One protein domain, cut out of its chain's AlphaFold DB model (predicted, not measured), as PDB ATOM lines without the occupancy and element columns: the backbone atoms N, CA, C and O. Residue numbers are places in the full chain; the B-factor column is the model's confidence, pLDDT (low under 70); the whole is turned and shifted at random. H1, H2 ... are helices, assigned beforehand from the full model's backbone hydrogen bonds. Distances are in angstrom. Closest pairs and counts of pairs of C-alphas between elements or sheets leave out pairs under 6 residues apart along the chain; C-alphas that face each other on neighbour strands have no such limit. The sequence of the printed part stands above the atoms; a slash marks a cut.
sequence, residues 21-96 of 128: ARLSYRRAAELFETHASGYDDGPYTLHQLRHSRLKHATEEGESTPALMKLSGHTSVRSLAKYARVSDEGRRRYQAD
ATOM      1  N   ALA A  21     -47.396 297.650   3.560       74.88
ATOM      2  CA  ALA A  21     -46.695 298.848   3.138       74.88
ATOM      3  C   ALA A  21     -45.496 298.483   2.249       74.88
ATOM      4  O   ALA A  21     -44.781 297.513   2.508       74.88
ATOM      5  N   ARG A  22     -45.258 299.283   1.205       80.38
ATOM      6  CA  ARG A  22     -44.015 299.272   0.430       80.38
ATOM      7  C   ARG A  22     -42.851 299.556   1.374       80.38
ATOM      8  O   ARG A  22     -42.867 300.536   2.117       80.38
ATOM      9  N   LEU A  23     -41.837 298.701   1.318       86.06
ATOM     10  CA  LEU A  23     -40.592 298.918   2.038       86.06
ATOM     11  C   LEU A  23     -39.757 299.983   1.325       86.06
ATOM     12  O   LEU A  23     -39.745 300.062   0.093       86.06
ATOM     13  N   SER A  24     -39.024 300.778   2.103       87.00
ATOM     14  CA  SER A  24     -37.926 301.568   1.550       87.00
ATOM     15  C   SER A  24     -36.831 300.632   1.027       87.00
ATOM     16  O   SER A  24     -36.668 299.519   1.532       87.00
ATOM     17  N   TYR A  25     -36.048 301.087   0.041       86.50
ATOM     18  CA  TYR A  25     -34.943 300.294  -0.515       86.50
ATOM     19  C   TYR A  25     -33.961 299.845   0.571       86.50
ATOM     20  O   TYR A  25     -33.617 298.671   0.639       86.50
ATOM     21  N   ARG A  26     -33.584 300.759   1.478       92.38
ATOM     22  CA  ARG A  26     -32.709 300.450   2.616       92.38
ATOM     23  C   ARG A  26     -33.274 299.320   3.476       92.38
ATOM     24  O   ARG A  26     -32.551 298.385   3.786       92.38
ATOM     25  N   ARG A  27     -34.567 299.373   3.825       93.38
ATOM     26  CA  ARG A  27     -35.181 298.329   4.656       93.38
ATOM     27  C   ARG A  27     -35.257 296.990   3.925       93.38
ATOM     28  O   ARG A  27     -35.082 295.951   4.548       93.38
ATOM     29  N   ALA A  28     -35.523 297.016   2.621       91.94
ATOM     30  CA  ALA A  28     -35.500 295.815   1.798       91.94
ATOM     31  C   ALA A  28     -34.089 295.207   1.720       91.94
ATOM     32  O   ALA A  28     -33.967 293.994   1.834       91.94
ATOM     33  N   ALA A  29     -33.048 296.033   1.574       92.19
ATOM     34  CA  ALA A  29     -31.657 295.584   1.547       92.19
ATOM     35  C   ALA A  29     -31.246 294.936   2.877       92.19
ATOM     36  O   ALA A  29     -30.797 293.799   2.869       92.19
ATOM     37  N   GLU A  30     -31.519 295.597   4.009       93.25
ATOM     38  CA  GLU A  30     -31.242 295.057   5.350       93.25
ATOM     39  C   GLU A  30     -31.908 293.690   5.567       93.25
ATOM     40  O   GLU A  30     -31.272 292.748   6.032       93.25
ATOM     41  N   LEU A  31     -33.198 293.568   5.226       93.56
ATOM     42  CA  LEU A  31     -33.927 292.306   5.368       93.56
ATOM     43  C   LEU A  31     -33.365 291.224   4.444       93.56
ATOM     44  O   LEU A  31     -33.216 290.085   4.870       93.56
ATOM     45  N   PHE A  32     -33.047 291.574   3.198       92.50
ATOM     46  CA  PHE A  32     -32.482 290.632   2.240       92.50
ATOM     47  C   PHE A  32     -31.124 290.101   2.704       92.50
ATOM     48  O   PHE A  32     -30.947 288.891   2.770       92.50
ATOM     49  N   GLU A  33     -30.211 290.987   3.099       92.44
ATOM     50  CA  GLU A  33     -28.888 290.624   3.615       92.44
ATOM     51  C   GLU A  33     -28.995 289.770   4.887       92.44
ATOM     52  O   GLU A  33     -28.317 288.754   5.001       92.44
ATOM     53  N   THR A  34     -29.909 290.116   5.803       93.50
ATOM     54  CA  THR A  34     -30.161 289.333   7.029       93.50
ATOM     55  C   THR A  34     -30.652 287.920   6.718       93.50
ATOM     56  O   THR A  34     -30.254 286.966   7.374       93.50
ATOM     57  N   HIS A  35     -31.537 287.761   5.734       91.94
ATOM     58  CA  HIS A  35     -32.051 286.441   5.364       91.94
ATOM     59  C   HIS A  35     -31.072 285.640   4.503       91.94
ATOM     60  O   HIS A  35     -31.141 284.414   4.498       91.94
ATOM     61  N   ALA A  36     -30.169 286.312   3.793       88.94
ATOM     62  CA  ALA A  36     -29.158 285.672   2.966       88.94
ATOM     63  C   ALA A  36     -27.845 285.378   3.711       88.94
ATOM     64  O   ALA A  36     -26.960 284.738   3.154       88.94
ATOM     65  N   SER A  37     -27.705 285.792   4.973       87.00
ATOM     66  CA  SER A  37     -26.487 285.560   5.760       87.00
ATOM     67  C   SER A  37     -26.240 284.091   6.124       87.00
ATOM     68  O   SER A  37     -25.197 283.779   6.684       87.00
ATOM     69  N   GLY A  38     -27.210 283.204   5.883       87.75
ATOM     70  CA  GLY A  38     -27.088 281.763   6.121       87.75
ATOM     71  C   GLY A  38     -26.516 280.971   4.943       87.75
ATOM     72  O   GLY A  38     -26.488 279.748   5.015       87.75
ATOM     73  N   TYR A  39     -26.126 281.639   3.856       89.38
ATOM     74  CA  TYR A  39     -25.506 281.010   2.693       89.38
ATOM     75  C   TYR A  39     -23.985 281.197   2.740       89.38
ATOM     76  O   TYR A  39     -23.502 282.303   2.985       89.38
ATOM     77  N   ASP A  40     -23.237 280.128   2.461       87.44
ATOM     78  CA  ASP A  40     -21.773 280.106   2.592       87.44
ATOM     79  C   ASP A  40     -21.035 280.806   1.431       87.44
ATOM     80  O   ASP A  40     -19.876 281.195   1.565       87.44
ATOM     81  N   ASP A  41     -21.716 281.038   0.304       86.25
ATOM     82  CA  ASP A  41     -21.121 281.557  -0.939       86.25
ATOM     83  C   ASP A  41     -21.016 283.102  -0.999       86.25
ATOM     84  O   ASP A  41     -20.809 283.694  -2.064       86.25
ATOM     85  N   GLY A  42     -21.114 283.776   0.152       78.56
ATOM     86  CA  GLY A  42     -20.754 285.187   0.322       78.56
ATOM     87  C   GLY A  42     -21.926 286.160   0.507       78.56
ATOM     88  O   GLY A  42     -23.078 285.758   0.664       78.56
ATOM     89  N   PRO A  43     -21.651 287.480   0.539       85.19
ATOM     90  CA  PRO A  43     -22.688 288.470   0.791       85.19
ATOM     91  C   PRO A  43     -23.591 288.639  -0.434       85.19
ATOM     92  O   PRO A  43     -23.144 289.054  -1.509       85.19
ATOM     93  N   TYR A  44     -24.882 288.377  -0.240       91.12
ATOM     94  CA  TYR A  44     -25.916 288.618  -1.239       91.12
ATOM     95  C   TYR A  44     -26.553 289.989  -1.041       91.12
ATOM     96  O   TYR A  44     -27.042 290.336   0.031       91.12
ATOM     97  N   THR A  45     -26.636 290.746  -2.129       94.12
ATOM     98  CA  THR A  45     -27.210 292.090  -2.177       94.12
ATOM     99  C   THR A  45     -28.345 292.163  -3.197       94.12
ATOM    100  O   THR A  45     -28.346 291.481  -4.227       94.12
ATOM    101  N   LEU A  46     -29.289 293.083  -2.981       91.94
ATOM    102  CA  LEU A  46     -30.336 293.375  -3.970       91.94
ATOM    103  C   LEU A  46     -29.763 293.873  -5.306       91.94
ATOM    104  O   LEU A  46     -30.380 293.685  -6.356       91.94
ATOM    105  N   HIS A  47     -28.580 294.494  -5.283       90.19
ATOM    106  CA  HIS A  47     -27.895 294.915  -6.499       90.19
ATOM    107  C   HIS A  47     -27.471 293.713  -7.350       90.19
ATOM    108  O   HIS A  47     -27.741 293.705  -8.551       90.19
ATOM    109  N   GLN A  48     -26.868 292.688  -6.737       91.62
ATOM    110  CA  GLN A  48     -26.514 291.445  -7.429       91.62
ATOM    111  C   GLN A  48     -27.762 290.743  -7.961       91.62
ATOM    112  O   GLN A  48     -27.779 290.359  -9.124       91.62
ATOM    113  N   LEU A  49     -28.841 290.668  -7.176       91.00
ATOM    114  CA  LEU A  49     -30.101 290.083  -7.640       91.00
ATOM    115  C   LEU A  49     -30.654 290.815  -8.876       91.00
ATOM    116  O   LEU A  49     -31.033 290.184  -9.865       91.00
ATOM    117  N   ARG A  50     -30.664 292.157  -8.855       88.88
ATOM    118  CA  ARG A  50     -31.071 292.968 -10.015       88.88
ATOM    119  C   ARG A  50     -30.149 292.731 -11.210       88.88
ATOM    120  O   ARG A  50     -30.629 292.672 -12.340       88.88
ATOM    121  N   HIS A  51     -28.847 292.607 -10.971       89.00
ATOM    122  CA  HIS A  51     -27.858 292.358 -12.013       89.00
ATOM    123  C   HIS A  51     -28.061 290.990 -12.676       89.00
ATOM    124  O   HIS A  51     -28.188 290.934 -13.898       89.00
ATOM    125  N   SER A  52     -28.175 289.918 -11.886       89.69
ATOM    126  CA  SER A  52     -28.384 288.551 -12.374       89.69
ATOM    127  C   SER A  52     -29.694 288.419 -13.143       89.69
ATOM    128  O   SER A  52     -29.704 287.840 -14.225       89.69
ATOM    129  N   ARG A  53     -30.781 289.041 -12.663       91.19
ATOM    130  CA  ARG A  53     -32.063 289.060 -13.387       91.19
ATOM    131  C   ARG A  53     -31.932 289.677 -14.781       91.19
ATOM    132  O   ARG A  53     -32.466 289.133 -15.740       91.19
ATOM    133  N   LEU A  54     -31.258 290.822 -14.899       89.56
ATOM    134  CA  LEU A  54     -31.091 291.494 -16.192       89.56
ATOM    135  C   LEU A  54     -30.140 290.731 -17.117       89.56
ATOM    136  O   LEU A  54     -30.361 290.706 -18.324       89.56
ATOM    137  N   LYS A  55     -29.101 290.108 -16.558       88.31
ATOM    138  CA  LYS A  55     -28.165 289.280 -17.316       88.31
ATOM    139  C   LYS A  55     -28.849 288.035 -17.887       88.31
ATOM    140  O   LYS A  55     -28.725 287.811 -19.081       88.31
ATOM    141  N   HIS A  56     -29.634 287.308 -17.094       85.75
ATOM    142  CA  HIS A  56     -30.378 286.147 -17.594       85.75
ATOM    143  C   HIS A  56     -31.403 286.527 -18.658       85.75
ATOM    144  O   HIS A  56     -31.404 285.920 -19.717       85.75
ATOM    145  N   ALA A  57     -32.179 287.596 -18.453       85.31
ATOM    146  CA  ALA A  57     -33.093 288.079 -19.491       85.31
ATOM    147  C   ALA A  57     -32.345 288.426 -20.797       85.31
ATOM    148  O   ALA A  57     -32.832 288.189 -21.896       85.31
ATOM    149  N   THR A  58     -31.125 288.956 -20.689       86.81
ATOM    150  CA  THR A  58     -30.272 289.194 -21.863       86.81
ATOM    151  C   THR A  58     -29.852 287.887 -22.536       86.81
ATOM    152  O   THR A  58     -29.922 287.779 -23.756       86.81
ATOM    153  N   GLU A  59     -29.408 286.900 -21.755       82.94
ATOM    154  CA  GLU A  59     -28.995 285.577 -22.245       82.94
ATOM    155  C   GLU A  59     -30.165 284.815 -22.895       82.94
ATOM    156  O   GLU A  59     -29.968 284.141 -23.903       82.94
ATOM    157  N   GLU A  60     -31.389 285.001 -22.395       82.38
ATOM    158  CA  GLU A  60     -32.644 284.486 -22.964       82.38
ATOM    159  C   GLU A  60     -33.047 285.191 -24.276       82.38
ATOM    160  O   GLU A  60     -33.972 284.758 -24.964       82.38
ATOM    161  N   GLY A  61     -32.329 286.247 -24.675       81.25
ATOM    162  CA  GLY A  61     -32.560 286.973 -25.923       81.25
ATOM    163  C   GLY A  61     -33.652 288.038 -25.836       81.25
ATOM    164  O   GLY A  61     -34.201 288.429 -26.868       81.25
ATOM    165  N   GLU A  62     -33.966 288.519 -24.633       83.38
ATOM    166  CA  GLU A  62     -35.003 289.520 -24.419       83.38
ATOM    167  C   GLU A  62     -34.679 290.835 -25.150       83.38
ATOM    168  O   GLU A  62     -33.546 291.332 -25.160       83.38
ATOM    169  N   SER A  63     -35.696 291.434 -25.770       84.88
ATOM    170  CA  SER A  63     -35.524 292.663 -26.548       84.88
ATOM    171  C   SER A  63     -35.123 293.866 -25.676       84.88
ATOM    172  O   SER A  63     -35.495 293.979 -24.505       84.88
ATOM    173  N   THR A  64     -34.416 294.841 -26.260       87.44
ATOM    174  CA  THR A  64     -34.023 296.077 -25.554       87.44
ATOM    175  C   THR A  64     -35.209 296.820 -24.913       87.44
ATOM    176  O   THR A  64     -35.078 297.208 -23.751       87.44
ATOM    177  N   PRO A  65     -36.379 296.992 -25.569       86.81
ATOM    178  CA  PRO A  65     -37.545 297.616 -24.936       86.81
ATOM    179  C   PRO A  65     -38.055 296.856 -23.704       86.81
ATOM    180  O   PRO A  65     -38.430 297.469 -22.702       86.81
ATOM    181  N   ALA A  66     -38.033 295.523 -23.739       86.50
ATOM    182  CA  ALA A  66     -38.445 294.705 -22.605       86.50
ATOM    183  C   ALA A  66     -37.440 294.788 -21.444       86.50
ATOM    184  O   ALA A  66     -37.841 294.985 -20.294       86.50
ATOM    185  N   LEU A  67     -36.135 294.796 -21.734       89.69
ATOM    186  CA  LEU A  67     -35.090 295.063 -20.742       89.69
ATOM    187  C   LEU A  67     -35.198 296.479 -20.138       89.69
ATOM    188  O   LEU A  67     -34.957 296.659 -18.940       89.69
ATOM    189  N   MET A  68     -35.600 297.492 -20.914       90.75
ATOM    190  CA  MET A  68     -35.880 298.843 -20.399       90.75
ATOM    191  C   MET A  68     -37.059 298.834 -19.429       90.75
ATOM    192  O   MET A  68     -36.939 299.357 -18.321       90.75
ATOM    193  N   LYS A  69     -38.167 298.181 -19.796       89.81
ATOM    194  CA  LYS A  69     -39.344 298.044 -18.926       89.81
ATOM    195  C   LYS A  69     -39.013 297.291 -17.636       89.81
ATOM    196  O   LYS A  69     -39.465 297.688 -16.565       89.81
ATOM    197  N   LEU A  70     -38.197 296.242 -17.726       87.94
ATOM    198  CA  LEU A  70     -37.799 295.425 -16.583       87.94
ATOM    199  C   LEU A  70     -36.835 296.146 -15.635       87.94
ATOM    200  O   LEU A  70     -36.929 296.004 -14.416       87.94
ATOM    201  N   SER A  71     -35.899 296.917 -16.185       86.88
ATOM    202  CA  SER A  71     -34.930 297.681 -15.399       86.88
ATOM    203  C   SER A  71     -35.492 299.014 -14.893       86.88
ATOM    204  O   SER A  71     -35.020 299.517 -13.874       86.88
ATOM    205  N   GLY A  72     -36.478 299.597 -15.571       88.06
ATOM    206  CA  GLY A  72     -36.918 300.971 -15.334       88.06
ATOM    207  C   GLY A  72     -35.931 302.023 -15.856       88.06
ATOM    208  O   GLY A  72     -36.003 303.178 -15.441       88.06
ATOM    209  N   HIS A  73     -34.985 301.654 -16.729       90.25
ATOM    210  CA  HIS A  73     -34.133 302.635 -17.401       90.25
ATOM    211  C   HIS A  73     -34.932 303.399 -18.459       90.25
ATOM    212  O   HIS A  73     -35.603 302.805 -19.298       90.25
ATOM    213  N   THR A  74     -34.795 304.722 -18.460       89.12
ATOM    214  CA  THR A  74     -35.398 305.610 -19.464       89.12
ATOM    215  C   THR A  74     -34.509 305.802 -20.692       89.12
ATOM    216  O   THR A  74     -34.982 306.280 -21.718       89.12
ATOM    217  N   SER A  75     -33.229 305.416 -20.612       86.75
ATOM    218  CA  SER A  75     -32.272 305.541 -21.711       86.75
ATOM    219  C   SER A  75     -31.630 304.201 -22.072       86.75
ATOM    220  O   SER A  75     -31.208 303.430 -21.204       86.75
ATOM    221  N   VAL A  76     -31.491 303.959 -23.377       83.75
ATOM    222  CA  VAL A  76     -30.767 302.799 -23.920       83.75
ATOM    223  C   VAL A  76     -29.284 302.863 -23.548       83.75
ATOM    224  O   VAL A  76     -28.683 301.842 -23.226       83.75
ATOM    225  N   ARG A  77     -28.700 304.069 -23.498       85.50
ATOM    226  CA  ARG A  77     -27.305 304.284 -23.085       85.50
ATOM    227  C   ARG A  77     -27.036 303.727 -21.684       85.50
ATOM    228  O   ARG A  77     -26.032 303.055 -21.481       85.50
ATOM    229  N   SER A  78     -27.946 303.951 -20.736       83.62
ATOM    230  CA  SER A  78     -27.855 303.404 -19.373       83.62
ATOM    231  C   SER A  78     -28.078 301.886 -19.319       83.62
ATOM    232  O   SER A  78     -27.626 301.231 -18.382       83.62
ATOM    233  N   LEU A  79     -28.755 301.315 -20.321       85.94
ATOM    234  CA  LEU A  79     -29.011 299.879 -20.443       85.94
ATOM    235  C   LEU A  79     -27.907 299.124 -21.202       85.94
ATOM    236  O   LEU A  79     -27.854 297.901 -21.119       85.94
ATOM    237  N   ALA A  80     -27.003 299.817 -21.898       83.81
ATOM    238  CA  ALA A  80     -26.040 299.231 -22.835       83.81
ATOM    239  C   ALA A  80     -25.207 298.058 -22.275       83.81
ATOM    240  O   ALA A  80     -24.823 297.166 -23.027       83.81
ATOM    241  N   LYS A  81     -24.977 298.004 -20.953       82.12
ATOM    242  CA  LYS A  81     -24.316 296.870 -20.275       82.12
ATOM    243  C   LYS A  81     -25.059 295.532 -20.456       82.12
ATOM    244  O   LYS A  81     -24.416 294.489 -20.462       82.12
ATOM    245  N   TYR A  82     -26.383 295.577 -20.594       78.38
ATOM    246  CA  TYR A  82     -27.272 294.419 -20.733       78.38
ATOM    247  C   TYR A  82     -27.803 294.258 -22.158       78.38
ATOM    248  O   TYR A  82     -28.203 293.183 -22.546       78.38
ATOM    249  N   ALA A  83     -27.782 295.295 -22.993       69.44
ATOM    250  CA  ALA A  83     -28.344 295.222 -24.344       69.44
ATOM    251  C   ALA A  83     -27.437 294.504 -25.372       69.44
ATOM    252  O   ALA A  83     -27.530 294.785 -26.566       69.44
ATOM    253  N   ARG A  84     -26.532 293.610 -24.945       66.56
ATOM    254  CA  ARG A  84     -25.668 292.857 -25.868       66.56
ATOM    255  C   ARG A  84     -26.485 291.762 -26.551       66.56
ATOM    256  O   ARG A  84     -26.510 290.624 -26.103       66.56
ATOM    257  N   VAL A  85     -27.164 292.140 -27.630       62.66
ATOM    258  CA  VAL A  85     -27.869 291.214 -28.521       62.66
ATOM    259  C   VAL A  85     -26.842 290.247 -29.118       62.66
ATOM    260  O   VAL A  85     -25.835 290.689 -29.674       62.66
ATOM    261  N   SER A  86     -27.072 288.940 -28.991       62.59
ATOM    262  CA  SER A  86     -26.248 287.930 -29.662       62.59
ATOM    263  C   SER A  86     -26.357 288.077 -31.184       62.59
ATOM    264  O   SER A  86     -27.387 288.522 -31.695       62.59
ATOM    265  N   ASP A  87     -25.327 287.686 -31.940       65.31
ATOM    266  CA  ASP A  87     -25.376 287.757 -33.410       65.31
ATOM    267  C   ASP A  87     -26.578 287.013 -33.999       65.31
ATOM    268  O   ASP A  87     -27.172 287.459 -34.977       65.31
ATOM    269  N   GLU A  88     -26.977 285.921 -33.356       61.97
ATOM    270  CA  GLU A  88     -28.153 285.135 -33.713       61.97
ATOM    271  C   GLU A  88     -29.469 285.879 -33.422       61.97
ATOM    272  O   GLU A  88     -30.355 285.936 -34.273       61.97
ATOM    273  N   GLY A  89     -29.585 286.539 -32.263       64.38
ATOM    274  CA  GLY A  89     -30.737 287.395 -31.951       64.38
ATOM    275  C   GLY A  89     -30.857 288.585 -32.908       64.38
ATOM    276  O   GLY A  89     -31.958 288.951 -33.321       64.38
ATOM    277  N   ARG A  90     -29.720 289.142 -33.337       68.06
ATOM    278  CA  ARG A  90     -29.662 290.215 -34.336       68.06
ATOM    279  C   ARG A  90     -30.091 289.727 -35.720       68.06
ATOM    280  O   ARG A  90     -30.832 290.434 -36.397       68.06
ATOM    281  N   ARG A  91     -29.647 288.538 -36.144       70.06
ATOM    282  CA  ARG A  91     -30.037 287.929 -37.429       70.06
ATOM    283  C   ARG A  91     -31.537 287.647 -37.493       70.06
ATOM    284  O   ARG A  91     -32.158 288.021 -38.482       70.06
ATOM    285  N   ARG A  92     -32.121 287.078 -36.434       68.56
ATOM    286  CA  ARG A  92     -33.575 286.857 -36.333       68.56
ATOM    287  C   ARG A  92     -34.365 288.161 -36.408       68.56
ATOM    288  O   ARG A  92     -35.227 288.298 -37.266       68.56
ATOM    289  N   TYR A  93     -33.985 289.159 -35.609       67.56
ATOM    290  CA  TYR A  93     -34.625 290.477 -35.662       67.56
ATOM    291  C   TYR A  93     -34.537 291.124 -37.054       67.56
ATOM    292  O   TYR A  93     -35.507 291.719 -37.526       67.56
ATOM    293  N   GLN A  94     -33.388 290.998 -37.729       73.69
ATOM    294  CA  GLN A  94     -33.193 291.520 -39.080       73.69
ATOM    295  C   GLN A  94     -34.058 290.795 -40.117       73.69
ATOM    296  O   GLN A  94     -34.580 291.455 -41.012       73.69
ATOM    297  N   ALA A  95     -34.219 289.474 -39.999       76.38
ATOM    298  CA  ALA A  95     -35.076 288.681 -40.877       76.38
ATOM    299  C   ALA A  95     -36.563 289.034 -40.699       76.38
ATOM    300  O   ALA A  95     -37.263 289.236 -41.688       76.38
ATOM    301  N   ASP A  96     -37.021 289.200 -39.455       70.56
ATOM    302  CA  ASP A  96     -38.410 289.572 -39.138       70.56
ATOM    303  C   ASP A  96     -38.743 291.016 -39.554       70.56
ATOM    304  O   ASP A  96     -39.882 291.349 -39.904       70.56
TER     305      ASP A  96
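Overview. This is residues 21 to 96 of the 128 residues of the protein "Site-specific recombinase XerD" of Nocardia brasiliensis (UniProt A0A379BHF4). The longest helix, H2, lies in the middle of a loose, elongated chain of helices, with H1 set crosswise near its first residue and H5 by itself at the far end. Past the last residue of H2 the chain folds back into H3, a helical hairpin, and the short H4 packs on H3; residues 37 to 42, between H1 and H2, stick out as a loop. The printed part has 76 residues, with five named helices in the order H1, H2, H3, H4, H5 and no named strand; the class is all helix. The whole is loose, with a radius of gyration of the C-alphas of 15.9 A, and the C-alphas span 48 by 29 by 20 A.

Along the chain. H2, residues 46 to 59, measures 19.9 A from first to last C-alpha and begins with C-alpha 46 at (-30.336, 293.375, -3.970). Before it, H1, residues 25 to 36, begins with C-alpha 25 at (-34.943, 300.294, -0.515) and is 16.1 A long. After it come H3, residues 64 to 71, 10.3 A long, and H4, residues 76 to 79, 4.9 A long. H5, residues 87 to 96, is 14.4 A long and ends with C-alpha 96 at (-38.410, 289.572, -39.138).

Arrangement. H2 touches H3 with residues 54 to 58 alone; the closest C-alphas, of Leu 54 and Leu 67, are 7.0 A apart. The two form a helical hairpin, at a shallow tilt of 20 degrees and running opposite ways. H3 also touches H4, where the closest C-alphas are those of Met 68 and Leu 79, 6.9 A apart. H1 and H2 are close but not clearly touching, with the C-alphas of Ala 29 and Leu 46 closest at 6.1 A, and their lines are about perpendicular at 84 degrees. H5 touches no helix. H2 and H4 are apart. In H1, H2, H3 and H5 every O i to N i+4 pair is within hydrogen-bond range; H4 is too short for such a pair, and its one O i to N i+3 pair is within range.

Size, cuts and confidence. The two C-alphas farthest apart, those of Gly 38 and Ala 95, are 48.2 A from each other. The printed part runs from residue 21 to residue 96 and has no cut. The links from H2 to H3 and from H3 to H4 are tight, those from H1 to H2 and from H4 to H5 are short, and no link is long. The mean pLDDT of the printed part is 84.0; residues 83 to 90 and 92 to 93 are under 70, and the mean pLDDT of H5 is 69.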